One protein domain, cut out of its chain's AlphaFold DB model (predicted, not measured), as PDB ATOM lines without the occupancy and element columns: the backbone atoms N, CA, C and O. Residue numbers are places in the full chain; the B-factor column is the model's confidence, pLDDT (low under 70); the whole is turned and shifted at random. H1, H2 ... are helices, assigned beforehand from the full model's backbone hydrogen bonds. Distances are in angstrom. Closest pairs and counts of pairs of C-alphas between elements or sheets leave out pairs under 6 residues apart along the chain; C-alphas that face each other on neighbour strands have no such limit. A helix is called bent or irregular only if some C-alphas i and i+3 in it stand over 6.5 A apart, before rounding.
ATOM      1  N   GLU A 373      49.587  38.290 -21.264       84.81
ATOM      2  CA  GLU A 373      48.340  38.860 -21.775       84.81
ATOM      3  C   GLU A 373      47.910  38.165 -23.063       84.81
ATOM      4  O   GLU A 373      46.793  37.654 -23.106       84.81
ATOM      5  N   GLU A 374      48.825  38.002 -24.023       85.81
ATOM      6  CA  GLU A 374      48.583  37.242 -25.259       85.81
ATOM      7  C   GLU A 374      48.195  35.788 -24.962       85.81
ATOM      8  O   GLU A 374      47.260  35.249 -25.546       85.81
ATOM      9  N   ILE A 375      48.882  35.159 -24.006       86.31
ATOM     10  CA  ILE A 375      48.554  33.833 -23.473       86.31
ATOM     11  C   ILE A 375      47.099  33.777 -23.002       86.31
ATOM     12  O   ILE A 375      46.349  32.859 -23.347       86.31
ATOM     13  N   SER A 376      46.697  34.767 -22.208       86.38
ATOM     14  CA  SER A 376      45.346  34.831 -21.664       86.38
ATOM     15  C   SER A 376      44.317  35.069 -22.771       86.38
ATOM     16  O   SER A 376      43.279  34.412 -22.767       86.38
ATOM     17  N   ASP A 377      44.617  35.936 -23.744       84.50
ATOM     18  CA  ASP A 377      43.774  36.192 -24.920       84.50
ATOM     19  C   ASP A 377      43.544  34.917 -25.737       84.50
ATOM     20  O   ASP A 377      42.404  34.573 -26.055       84.50
ATOM     21  N   ILE A 378      44.624  34.179 -26.024       84.56
ATOM     22  CA  ILE A 378      44.574  32.915 -26.764       84.56
ATOM     23  C   ILE A 378      43.664  31.914 -26.049       84.56
ATOM     24  O   ILE A 378      42.830  31.273 -26.689       84.56
ATOM     25  N   LEU A 379      43.796  31.771 -24.729       85.50
ATOM     26  CA  LEU A 379      43.016  30.796 -23.964       85.50
ATOM     27  C   LEU A 379      41.551  31.195 -23.813       85.50
ATOM     28  O   LEU A 379      40.689  30.327 -23.925       85.50
ATOM     29  N   VAL A 380      41.260  32.478 -23.583       84.25
ATOM     30  CA  VAL A 380      39.879  32.982 -23.508       84.25
ATOM     31  C   VAL A 380      39.157  32.718 -24.826       84.25
ATOM     32  O   VAL A 380      38.040  32.190 -24.806       84.25
ATOM     33  N   ASP A 381      39.798  33.009 -25.965       78.69
ATOM     34  CA  ASP A 381      39.193  32.733 -27.265       78.69
ATOM     35  C   ASP A 381      39.064  31.226 -27.526       78.69
ATOM     36  O   ASP A 381      38.005  30.778 -27.963       78.69
ATOM     37  N   GLN A 382      40.082  30.415 -27.231       79.25
ATOM     38  CA  GLN A 382      40.030  28.970 -27.487       79.25
ATOM     39  C   GLN A 382      39.002  28.237 -26.614       79.25
ATOM     40  O   GLN A 382      38.302  27.359 -27.114       79.25
ATOM     41  N   LEU A 383      38.899  28.593 -25.330       79.56
ATOM     42  CA  LEU A 383      37.975  27.971 -24.371       79.56
ATOM     43  C   LEU A 383      36.585  28.614 -24.374       79.56
ATOM     44  O   LEU A 383      35.682  28.120 -23.705       79.56
ATOM     45  N   LYS A 384      36.412  29.708 -25.124       74.88
ATOM     46  CA  LYS A 384      35.171  30.482 -25.213       74.88
ATOM     47  C   LYS A 384      34.649  30.916 -23.832       74.88
ATOM     48  O   LYS A 384      33.460  30.822 -23.553       74.88
ATOM     49  N   LEU A 385      35.532  31.457 -22.990       72.69
ATOM     50  CA  LEU A 385      35.244  31.882 -21.607       72.69
ATOM     51  C   LEU A 385      34.926  33.386 -21.471       72.69
ATOM     52  O   LEU A 385      35.406  34.057 -20.561       72.69
ATOM     53  N   TRP A 386      34.116  33.925 -22.380       69.62
ATOM     54  CA  TRP A 386      33.819  35.363 -22.497       69.62
ATOM     55  C   TRP A 386      33.061  35.900 -21.272       69.62
ATOM     56  O   TRP A 386      33.346  36.989 -20.786       69.62
ATOM     57  N   GLU A 387      32.137  35.109 -20.720       67.56
ATOM     58  CA  GLU A 387      31.294  35.503 -19.576       67.56
ATOM     59  C   GLU A 387      32.082  35.627 -18.262       67.56
ATOM     60  O   GLU A 387      31.728  36.409 -17.380       67.56
ATOM     61  N   HIS A 388      33.202  34.907 -18.146       75.25
ATOM     62  CA  HIS A 388      34.053  34.882 -16.952       75.25
ATOM     63  C   HIS A 388      35.481  35.362 -17.237       75.25
ATOM     64  O   HIS A 388      36.414  35.055 -16.489       75.25
ATOM     65  N   GLU A 389      35.652  36.146 -18.302       79.81
ATOM     66  CA  GLU A 389      36.948  36.551 -18.840       79.81
ATOM     67  C   GLU A 389      37.857  37.177 -17.772       79.81
ATOM     68  O   GLU A 389      39.019  36.798 -17.638       79.81
ATOM     69  N   ARG A 390      37.334  38.101 -16.955       80.00
ATOM     70  CA  ARG A 390      38.127  38.804 -15.930       80.00
ATOM     71  C   ARG A 390      38.682  37.861 -14.860       80.00
ATOM     72  O   ARG A 390      39.864  37.947 -14.527       80.00
ATOM     73  N   LEU A 391      37.844  36.964 -14.331       82.62
ATOM     74  CA  LEU A 391      38.252  35.970 -13.335       82.62
ATOM     75  C   LEU A 391      39.259  34.991 -13.939       82.62
ATOM     76  O   LEU A 391      40.288  34.713 -13.327       82.62
ATOM     77  N   PHE A 392      38.978  34.505 -15.149       86.44
ATOM     78  CA  PHE A 392      39.846  33.569 -15.847       86.44
ATOM     79  C   PHE A 392      41.224  34.177 -16.117       86.44
ATOM     80  O   PHE A 392      42.230  33.573 -15.761       86.44
ATOM     81  N   ARG A 393      41.297  35.414 -16.623       87.94
ATOM     82  CA  ARG A 393      42.563  36.140 -16.820       87.94
ATOM     83  C   ARG A 393      43.353  36.307 -15.522       87.94
ATOM     84  O   ARG A 393      44.563  36.099 -15.516       87.94
ATOM     85  N   ALA A 394      42.693  36.657 -14.416       86.69
ATOM     86  CA  ALA A 394      43.351  36.777 -13.112       86.69
ATOM     87  C   ALA A 394      43.887  35.427 -12.602       86.69
ATOM     88  O   ALA A 394      44.952  35.365 -11.986       86.69
ATOM     89  N   TRP A 395      43.165  34.337 -12.864       88.94
ATOM     90  CA  TRP A 395      43.592  32.986 -12.512       88.94
ATOM     91  C   TRP A 395      44.747  32.489 -13.395       88.94
ATOM     92  O   TRP A 395      45.720  31.960 -12.866       88.94
ATOM     93  N   VAL A 396      44.711  32.739 -14.709       89.44
ATOM     94  CA  VAL A 396      45.811  32.430 -15.639       89.44
ATOM     95  C   VAL A 396      47.079  33.203 -15.271       89.44
ATOM     96  O   VAL A 396      48.154  32.608 -15.238       89.44
ATOM     97  N   LYS A 397      46.971  34.494 -14.919       88.56
ATOM     98  CA  LYS A 397      48.111  35.287 -14.419       88.56
ATOM     99  C   LYS A 397      48.711  34.677 -13.145       88.56
ATOM    100  O   LYS A 397      49.929  34.549 -13.055       88.56
ATOM    101  N   TYR A 398      47.874  34.241 -12.200       89.25
ATOM    102  CA  TYR A 398      48.337  33.537 -10.999       89.25
ATOM    103  C   TYR A 398      49.037  32.210 -11.334       89.25
ATOM    104  O   TYR A 398      50.118  31.942 -10.820       89.25
ATOM    105  N   LEU A 399      48.457  31.396 -12.221       88.44
ATOM    106  CA  LEU A 399      49.062  30.137 -12.662       88.44
ATOM    107  C   LEU A 399      50.402  30.353 -13.363       88.44
ATOM    108  O   LEU A 399      51.337  29.595 -13.126       88.44
ATOM    109  N   HIS A 400      50.511  31.384 -14.201       86.94
ATOM    110  CA  HIS A 400      51.764  31.713 -14.868       86.94
ATOM    111  C   HIS A 400      52.851  32.079 -13.856       86.94
ATOM    112  O   HIS A 400      53.971  31.614 -13.999       86.94
ATOM    113  N   GLN A 401      52.528  32.856 -12.818       86.00
ATOM    114  CA  GLN A 401      53.471  33.164 -11.732       86.00
ATOM    115  C   GLN A 401      53.830  31.923 -10.908       86.00
ATOM    116  O   GLN A 401      54.981  31.747 -10.520       86.00
ATOM    117  N   LEU A 402      52.857  31.044 -10.650       86.31
ATOM    118  CA  LEU A 402      53.079  29.804  -9.907       86.31
ATOM    119  C   LEU A 402      54.033  28.853 -10.644       86.31
ATOM    120  O   LEU A 402      54.821  28.174  -9.994       86.31
ATOM    121  N   PHE A 403      53.955  28.806 -11.977       83.31
ATOM    122  CA  PHE A 403      54.739  27.899 -12.818       83.31
ATOM    123  C   PHE A 403      55.937  28.557 -13.514       83.31
ATOM    124  O   PHE A 403      56.631  27.875 -14.260       83.31
ATOM    125  N   GLU A 404      56.213  29.843 -13.283       77.62
ATOM    126  CA  GLU A 404      57.216  30.616 -14.037       77.62
ATOM    127  C   GLU A 404      58.618  29.985 -14.006       77.62
ATOM    128  O   GLU A 404      59.351  30.042 -14.994       77.62
ATOM    129  N   HIS A 405      58.978  29.356 -12.885       74.38
ATOM    130  CA  HIS A 405      60.268  28.691 -12.703       74.38
ATOM    131  C   HIS A 405      60.312  27.252 -13.232       74.38
ATOM    132  O   HIS A 405      61.395  26.770 -13.552       74.38
ATOM    133  N   ASP A 406      59.161  26.586 -13.327       71.38
ATOM    134  CA  ASP A 406      59.075  25.156 -13.635       71.38
ATOM    135  C   ASP A 406      58.594  24.885 -15.066       71.38
ATOM    136  O   ASP A 406      58.767  23.779 -15.564       71.38
ATOM    137  N   CYS A 407      57.962  25.851 -15.739       73.75
ATOM    138  CA  CYS A 407      57.405  25.682 -17.077       73.75
ATOM    139  C   CYS A 407      57.756  26.878 -17.965       73.75
ATOM    140  O   CYS A 407      57.316  28.004 -17.738       73.75
ATOM    141  N   HIS A 408      58.533  26.611 -19.013       72.94
ATOM    142  CA  HIS A 408      58.951  27.622 -19.988       72.94
ATOM    143  C   HIS A 408      58.329  27.407 -21.375       72.94
ATOM    144  O   HIS A 408      58.507  28.244 -22.262       72.94
ATOM    145  N   ASP A 409      57.606  26.300 -21.578       82.50
ATOM    146  CA  ASP A 409      56.941  25.981 -22.839       82.50
ATOM    147  C   ASP A 409      55.439  26.286 -22.766       82.50
ATOM    148  O   ASP A 409      54.697  25.785 -21.917       82.50
ATOM    149  N   TRP A 410      54.972  27.101 -23.709       81.88
ATOM    150  CA  TRP A 410      53.571  27.501 -23.806       81.88
ATOM    151  C   TRP A 410      52.596  26.316 -23.924       81.88
ATOM    152  O   TRP A 410      51.504  26.353 -23.353       81.88
ATOM    153  N   ILE A 411      52.961  25.260 -24.656       82.81
ATOM    154  CA  ILE A 411      52.088  24.096 -24.864       82.81
ATOM    155  C   ILE A 411      51.927  23.313 -23.558       82.81
ATOM    156  O   ILE A 411      50.814  22.892 -23.236       82.81
ATOM    157  N   GLU A 412      53.003  23.165 -22.785       83.56
ATOM    158  CA  GLU A 412      52.961  22.534 -21.462       83.56
ATOM    159  C   GLU A 412      52.105  23.348 -20.490       83.56
ATOM    160  O   GLU A 412      51.218  22.802 -19.829       83.56
ATOM    161  N   PHE A 413      52.288  24.669 -20.464       86.00
ATOM    162  CA  PHE A 413      51.485  25.557 -19.629       86.00
ATOM    163  C   PHE A 413      49.991  25.486 -19.980       86.00
ATOM    164  O   PHE A 413      49.139  25.342 -19.099       86.00
ATOM    165  N   ARG A 414      49.657  25.489 -21.277       85.94
ATOM    166  CA  ARG A 414      48.284  25.283 -21.755       85.94
ATOM    167  C   ARG A 414      47.720  23.937 -21.298       85.94
ATOM    168  O   ARG A 414      46.568  23.879 -20.870       85.94
ATOM    169  N   TYR A 415      48.505  22.863 -21.375       85.00
ATOM    170  CA  TYR A 415      48.085  21.548 -20.897       85.00
ATOM    171  C   TYR A 415      47.772  21.563 -19.394       85.00
ATOM    172  O   TYR A 415      46.721  21.066 -18.988       85.00
ATOM    173  N   MET A 416      48.619  22.197 -18.577       84.88
ATOM    174  CA  MET A 416      48.374  22.339 -17.137       84.88
ATOM    175  C   MET A 416      47.079  23.101 -16.841       84.88
ATOM    176  O   MET A 416      46.294  22.671 -15.996       84.88
ATOM    177  N   ILE A 417      46.807  24.186 -17.573       87.25
ATOM    178  CA  ILE A 417      45.548  24.930 -17.441       87.25
ATOM    179  C   ILE A 417      44.351  24.036 -17.748       87.25
ATOM    180  O   ILE A 417      43.397  24.027 -16.977       87.25
ATOM    181  N   ILE A 418      44.402  23.250 -18.827       86.19
ATOM    182  CA  ILE A 418      43.309  22.340 -19.202       86.19
ATOM    183  C   ILE A 418      43.051  21.302 -18.098       86.19
ATOM    184  O   ILE A 418      41.897  21.021 -17.787       86.19
ATOM    185  N   GLN A 419      44.100  20.769 -17.462       84.94
ATOM    186  CA  GLN A 419      43.954  19.824 -16.346       84.94
ATOM    187  C   GLN A 419      43.350  20.465 -15.086       84.94
ATOM    188  O   GLN A 419      42.642  19.801 -14.328       84.94
ATOM    189  N   LEU A 420      43.619  21.750 -14.853       88.25
ATOM    190  CA  LEU A 420      43.105  22.502 -13.705       88.25
ATOM    191  C   LEU A 420      41.748  23.168 -13.985       88.25
ATOM    192  O   LEU A 420      41.078  23.612 -13.054       88.25
ATOM    193  N   LEU A 421      41.314  23.206 -15.245       87.81
ATOM    194  CA  LEU A 421      40.088  23.863 -15.686       87.81
ATOM    195  C   LEU A 421      38.812  23.380 -14.961       87.81
ATOM    196  O   LEU A 421      37.974  24.221 -14.640       87.81
ATOM    197  N   PRO A 422      38.639  22.086 -14.610       87.31
ATOM    198  CA  PRO A 422      37.487  21.659 -13.813       87.31
ATOM    199  C   PRO A 422      37.384  22.364 -12.451       87.31
ATOM    200  O   PRO A 422      36.278  22.659 -12.002       87.31
ATOM    201  N   LEU A 423      38.516  22.684 -11.808       85.75
ATOM    202  CA  LEU A 423      38.526  23.429 -10.541       85.75
ATOM    203  C   LEU A 423      38.061  24.870 -10.735       85.75
ATOM    204  O   LEU A 423      37.372  25.408  -9.868       85.75
ATOM    205  N   PHE A 424      38.418  25.478 -11.869       86.19
ATOM    206  CA  PHE A 424      37.959  26.814 -12.231       86.19
ATOM    207  C   PHE A 424      36.431  26.854 -12.327       86.19
ATOM    208  O   PHE A 424      35.807  27.674 -11.658       86.19
ATOM    209  N   TYR A 425      35.823  25.924 -13.072       83.75
ATOM    210  CA  TYR A 425      34.365  25.868 -13.218       83.75
ATOM    211  C   TYR A 425      33.633  25.610 -11.894       83.75
ATOM    212  O   TYR A 425      32.586  26.203 -11.665       83.75
ATOM    213  N   GLN A 426      34.191  24.792 -10.995       84.19
ATOM    214  CA  GLN A 426      33.593  24.531  -9.675       84.19
ATOM    215  C   GLN A 426      33.488  25.774  -8.784       84.19
ATOM    216  O   GLN A 426      32.618  25.837  -7.921       84.19
ATOM    217  N   HIS A 427      34.389  26.741  -8.961       79.81
ATOM    218  CA  HIS A 427      34.446  27.959  -8.148       79.81
ATOM    219  C   HIS A 427      33.968  29.192  -8.929       79.81
ATOM    220  O   HIS A 427      34.123  30.324  -8.458       79.81
ATOM    221  N   CYS A 428      33.401  28.980 -10.119       73.25
ATOM    222  CA  CYS A 428      32.856  30.029 -10.958       73.25
ATOM    223  C   CYS A 428      31.414  30.343 -10.518       73.25
ATOM    224  O   CYS A 428      30.607  29.420 -10.416       73.25
ATOM    225  N   PRO A 429      31.068  31.606 -10.214       66.88
ATOM    226  CA  PRO A 429      29.707  31.964  -9.814       66.88
ATOM    227  C   PRO A 429      28.733  31.916 -11.004       66.88
ATOM    228  O   PRO A 429      29.105  32.272 -12.119       66.88
ATOM    229  N   GLU A 430      27.487  31.502 -10.746       60.91
ATOM    230  CA  GLU A 430      26.449  31.248 -11.767       60.91
ATOM    231  C   GLU A 430      25.861  32.526 -12.404       60.91
ATOM    232  O   GLU A 430      25.379  32.480 -13.532       60.91
ATOM    233  N   ASP A 431      25.939  33.679 -11.727       54.91
ATOM    234  CA  ASP A 431      25.398  34.950 -12.223       54.91
ATOM    235  C   ASP A 431      26.482  35.783 -12.933       54.91
ATOM    236  O   ASP A 431      27.428  36.275 -12.315       54.91
ATOM    237  N   GLY A 432      26.324  36.002 -14.242       48.81
ATOM    238  CA  GLY A 432      27.229  36.769 -15.119       48.81
ATOM    239  C   GLY A 432      27.366  38.279 -14.827       48.81
ATOM    240  O   GLY A 432      27.798  39.037 -15.696       48.81
ATOM    241  N   GLY A 433      27.003  38.747 -13.628       49.06
ATOM    242  CA  GLY A 433      27.184  40.125 -13.164       49.06
ATOM    243  C   GLY A 433      28.373  40.236 -12.208       49.06
ATOM    244  O   GLY A 433      28.276  39.845 -11.049       49.06
ATOM    245  N   TYR A 434      29.508  40.759 -12.680       58.84
ATOM    246  CA  TYR A 434      30.789  40.644 -11.970       58.84
ATOM    247  C   TYR A 434      31.330  41.985 -11.444       58.84
ATOM    248  O   TYR A 434      31.843  42.797 -12.220       58.84
ATOM    249  N   ASP A 435      31.284  42.195 -10.122       63.94
ATOM    250  CA  ASP A 435      31.958  43.310  -9.436       63.94
ATOM    251  C   ASP A 435      33.232  42.818  -8.707       63.94
ATOM    252  O   ASP A 435      33.129  42.120  -7.692       63.94
ATOM    253  N   PRO A 436      34.444  43.180  -9.177       63.59
ATOM    254  CA  PRO A 436      35.709  42.779  -8.554       63.59
ATOM    255  C   PRO A 436      35.937  43.385  -7.159       63.59
ATOM    256  O   PRO A 436      36.877  42.995  -6.463       63.59
ATOM    257  N   THR A 437      35.110  44.338  -6.727       66.50
ATOM    258  CA  THR A 437      35.197  44.925  -5.384       66.50
ATOM    259  C   THR A 437      34.401  44.150  -4.332       66.50
ATOM    260  O   THR A 437      34.682  44.310  -3.140       66.50
ATOM    261  N   SER A 438      33.502  43.251  -4.754       74.12
ATOM    262  CA  SER A 438      32.672  42.424  -3.874       74.12
ATOM    263  C   SER A 438      33.505  41.492  -2.987       74.12
ATOM    264  O   SER A 438      34.450  40.836  -3.433       74.12
ATOM    265  N   ASP A 439      33.134  41.377  -1.713       73.31
ATOM    266  CA  ASP A 439      33.800  40.465  -0.776       73.31
ATOM    267  C   ASP A 439      33.563  38.990  -1.126       73.31
ATOM    268  O   ASP A 439      34.435  38.148  -0.896       73.31
ATOM    269  N   GLN A 440      32.437  38.681  -1.777       70.50
ATOM    270  CA  GLN A 440      32.143  37.343  -2.290       70.50
ATOM    271  C   GLN A 440      33.131  36.941  -3.395       70.50
ATOM    272  O   GLN A 440      33.636  35.820  -3.391       70.50
ATOM    273  N   TYR A 441      33.494  37.879  -4.279       72.81
ATOM    274  CA  TYR A 441      34.505  37.658  -5.317       72.81
ATOM    275  C   TYR A 441      35.868  37.311  -4.715       72.81
ATOM    276  O   TYR A 441      36.491  36.313  -5.085       72.81
ATOM    277  N   LYS A 442      36.321  38.113  -3.745       76.31
ATOM    278  CA  LYS A 442      37.612  37.900  -3.080       76.31
ATOM    279  C   LYS A 442      37.655  36.551  -2.362       76.31
ATOM    280  O   LYS A 442      38.689  35.886  -2.393       76.31
ATOM    281  N   ALA A 443      36.549  36.132  -1.741       78.50
ATOM    282  CA  ALA A 443      36.445  34.835  -1.079       78.50
ATOM    283  C   ALA A 443      36.533  33.665  -2.077       78.50
ATOM    284  O   ALA A 443      37.366  32.777  -1.886       78.50
ATOM    285  N   SER A 444      35.750  33.696  -3.162       76.06
ATOM    286  CA  SER A 444      35.763  32.654  -4.199       76.06
ATOM    287  C   SER A 444      37.109  32.570  -4.920       76.06
ATOM    288  O   SER A 444      37.650  31.478  -5.084       76.06
ATOM    289  N   TYR A 445      37.713  33.709  -5.280       82.56
ATOM    290  CA  TYR A 445      39.043  33.737  -5.893       82.56
ATOM    291  C   TYR A 445      40.116  33.184  -4.947       82.56
ATOM    292  O   TYR A 445      40.961  32.394  -5.362       82.56
ATOM    293  N   LYS A 446      40.060  33.524  -3.652       85.25
ATOM    294  CA  LYS A 446      40.997  32.999  -2.649       85.25
ATOM    295  C   LYS A 446      40.866  31.482  -2.472       85.25
ATOM    296  O   LYS A 446      41.883  30.802  -2.349       85.25
ATOM    297  N   GLN A 447      39.642  30.947  -2.480       84.75
ATOM    298  CA  GLN A 447      39.403  29.500  -2.442       84.75
ATOM    299  C   GLN A 447      39.928  28.805  -3.702       84.75
ATOM    300  O   GLN A 447      40.659  27.820  -3.584       84.75
ATOM    301  N   LEU A 448      39.635  29.358  -4.884       86.25
ATOM    302  CA  LEU A 448      40.142  28.858  -6.161       86.25
ATOM    303  C   LEU A 448      41.675  28.808  -6.163       86.25
ATOM    304  O   LEU A 448      42.252  27.768  -6.473       86.25
ATOM    305  N   VAL A 449      42.339  29.896  -5.769       88.38
ATOM    306  CA  VAL A 449      43.806  29.987  -5.677       88.38
ATOM    307  C   VAL A 449      44.379  28.930  -4.730       88.38
ATOM    308  O   VAL A 449      45.330  28.233  -5.088       88.38
ATOM    309  N   HIS A 450      43.778  28.755  -3.550       87.94
ATOM    310  CA  HIS A 450      44.236  27.771  -2.570       87.94
ATOM    311  C   HIS A 450      44.120  26.327  -3.087       87.94
ATOM    312  O   HIS A 450      45.088  25.568  -3.028       87.94
ATOM    313  N   GLN A 451      42.966  25.960  -3.653       85.75
ATOM    314  CA  GLN A 451      42.751  24.631  -4.242       85.75
ATOM    315  C   GLN A 451      43.664  24.389  -5.449       85.75
ATOM    316  O   GLN A 451      44.239  23.310  -5.602       85.75
ATOM    317  N   THR A 452      43.858  25.424  -6.269       87.19
ATOM    318  CA  THR A 452      44.781  25.396  -7.405       87.19
ATOM    319  C   THR A 452      46.201  25.089  -6.940       87.19
ATOM    320  O   THR A 452      46.844  24.224  -7.522       87.19
ATOM    321  N   GLN A 453      46.681  25.721  -5.866       87.00
ATOM    322  CA  GLN A 453      48.031  25.496  -5.342       87.00
ATOM    323  C   GLN A 453      48.242  24.052  -4.853       87.00
ATOM    324  O   GLN A 453      49.270  23.442  -5.154       87.00
ATOM    325  N   LEU A 454      47.263  23.482  -4.139       84.06
ATOM    326  CA  LEU A 454      47.319  22.091  -3.674       84.06
ATOM    327  C   LEU A 454      47.368  21.106  -4.851       84.06
ATOM    328  O   LEU A 454      48.186  20.183  -4.860       84.06
ATOM    329  N   ARG A 455      46.520  21.320  -5.866       83.38
ATOM    330  CA  ARG A 455      46.445  20.430  -7.028       83.38
ATOM    331  C   ARG A 455      47.637  20.589  -7.967       83.38
ATOM    332  O   ARG A 455      48.150  19.581  -8.441       83.38
ATOM    333  N   ALA A 456      48.105  21.815  -8.188       81.50
ATOM    334  CA  ALA A 456      49.274  22.122  -9.007       81.50
ATOM    335  C   ALA A 456      50.535  21.424  -8.484       81.50
ATOM    336  O   ALA A 456      51.267  20.829  -9.269       81.50
ATOM    337  N   LYS A 457      50.752  21.409  -7.162       73.88
ATOM    338  CA  LYS A 457      51.897  20.715  -6.553       73.88
ATOM    339  C   LYS A 457      51.867  19.205  -6.816       73.88
ATOM    340  O   LYS A 457      52.881  18.630  -7.197       73.88
ATOM    341  N   SER A 458      50.697  18.580  -6.668       73.62
ATOM    342  CA  SER A 458      50.497  17.161  -6.999       73.62
ATOM    343  C   SER A 458      50.669  16.886  -8.499       73.62
ATOM    344  O   SER A 458      51.236  15.861  -8.872       73.62
ATOM    345  N   LEU A 459      50.217  17.803  -9.355       74.25
ATOM    346  CA  LEU A 459      50.306  17.680 -10.808       74.25
ATOM    347  C   LEU A 459      51.752  17.803 -11.305       74.25
ATOM    348  O   LEU A 459      52.178  16.976 -12.103       74.25
ATOM    349  N   LEU A 460      52.525  18.765 -10.791       70.12
ATOM    350  CA  LEU A 460      53.958  18.898 -11.077       70.12
ATOM    351  C   LEU A 460      54.741  17.673 -10.603       70.12
ATOM    352  O   LEU A 460      55.542  17.139 -11.364       70.12
ATOM    353  N   GLN A 461      54.469  17.185  -9.387       67.50
ATOM    354  CA  GLN A 461      55.069  15.943  -8.892       67.50
ATOM    355  C   GLN A 461      54.773  14.780  -9.841       67.50
ATOM    356  O   GLN A 461      55.696  14.092 -10.253       67.50
ATOM    357  N   HIS A 462      53.522  14.607 -10.267       65.75
ATOM    358  CA  HIS A 462      53.155  13.531 -11.181       65.75
ATOM    359  C   HIS A 462      53.755  13.700 -12.586       65.75
ATOM    360  O   HIS A 462      54.106  12.701 -13.201       65.75
ATOM    361  N   LEU A 463      53.856  14.915 -13.138       63.47
ATOM    362  CA  LEU A 463      54.421  15.136 -14.477       63.47
ATOM    363  C   LEU A 463      55.940  14.950 -14.499       63.47
ATOM    364  O   LEU A 463      56.452  14.276 -15.390       63.47
ATOM    365  N   TYR A 464      56.646  15.482 -13.502       60.06
ATOM    366  CA  TYR A 464      58.102  15.400 -13.435       60.06
ATOM    367  C   TYR A 464      58.611  14.071 -12.858       60.06
ATOM    368  O   TYR A 464      59.676  13.621 -13.273       60.06
ATOM    369  N   HIS A 465      57.854  13.383 -11.990       53.69
ATOM    370  CA  HIS A 465      58.183  12.010 -11.565       53.69
ATOM    371  C   HIS A 465      57.724  10.928 -12.554       53.69
ATOM    372  O   HIS A 465      58.179   9.792 -12.457       53.69
ATOM    373  N   ARG A 466      56.896  11.245 -13.562       43.69
ATOM    374  CA  ARG A 466      56.555  10.269 -14.618       43.69
ATOM    375  C   ARG A 466      57.749   9.863 -15.484       43.69
ATOM    376  O   ARG A 466      57.688   8.837 -16.151       43.69
ATOM    377  N   ASN A 467      58.822  10.657 -15.474       38.97
ATOM    378  CA  ASN A 467      60.088  10.289 -16.108       38.97
ATOM    379  C   ASN A 467      60.949   9.362 -15.232       38.97
ATOM    380  O   ASN A 467      61.960   8.860 -15.712       38.97
TER     381      ASN A 467
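AT A GLANCE: This is residues 373 to 467 of the 642 residues of the protein "Macro domain-containing protein" of Thraustotheca clavata (UniProt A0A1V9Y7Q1). Two kinked helices, H2 and H3, cross in the middle, with short H1 on one side of the pair and long H4 on the other, running along the length of the domain. The link from H3 to H4 loops out at one end. The printed part has 95 residues with four named helices, in the order H1, H2, H3, H4, and no named strand; its class is all helix. It is compact, with a radius of gyration of the C-alphas of 13.5 A, yet elongated, spanning 44 by 25 by 20 A.

IN THESE COORDINATES: H1, residues 373 to 383, begins at C-alpha 373 (48.340, 38.860, -21.775) and measures 15.3 A. H2, residues 386 to 403, measures 24.2 A; it is irregular, with C-alphas 387 and 390 8.4 A apart, and has a kink of 40 degrees near residue 393. H3, residues 410 to 426, measures 24.7 A; it is irregular, with C-alphas 419 and 422 7.2 A apart, and has a kink of 43 degrees near residue 420. H4, residues 439 to 465, measures 39.0 A and ends at C-alpha 465 (58.183, 12.010, -11.565).

HOW THE PARTS SIT: H2 is the hub. It touches H1 at a steep tilt of 53 degrees, opposite ways; the closest C-alphas, of Ser 376 and Arg 393, are 5.7 A apart. It touches H3 at 56 degrees, steep, opposite ways, closest at the C-alphas of Val 396 and Ile 417, 7.7 A. With residues 391 to 398 alone it only just touches H4, with 3 pairs of C-alphas within 8 A, closest at Trp 395 and Val 449, 7.5 A. Residues 420 to 424 of H3 touch H4, closest at the C-alphas of Phe 424 and Leu 448, 6.8 A. H1 and H4 are apart. In H1 and H4 every O i to N i+4 pair is within hydrogen-bond range; in H2 12 of 14 are, in H3 11 of 13.

THE WHOLE: The C-alphas farthest apart, of Gly 433 and Asn 467, are 44.5 A apart. The printed part has no cut. The link from H3 to H4, residues 427 to 438, is long. The pLDDT is under 70 at residues 386 to 387, 429 to 437 and 461 to 467.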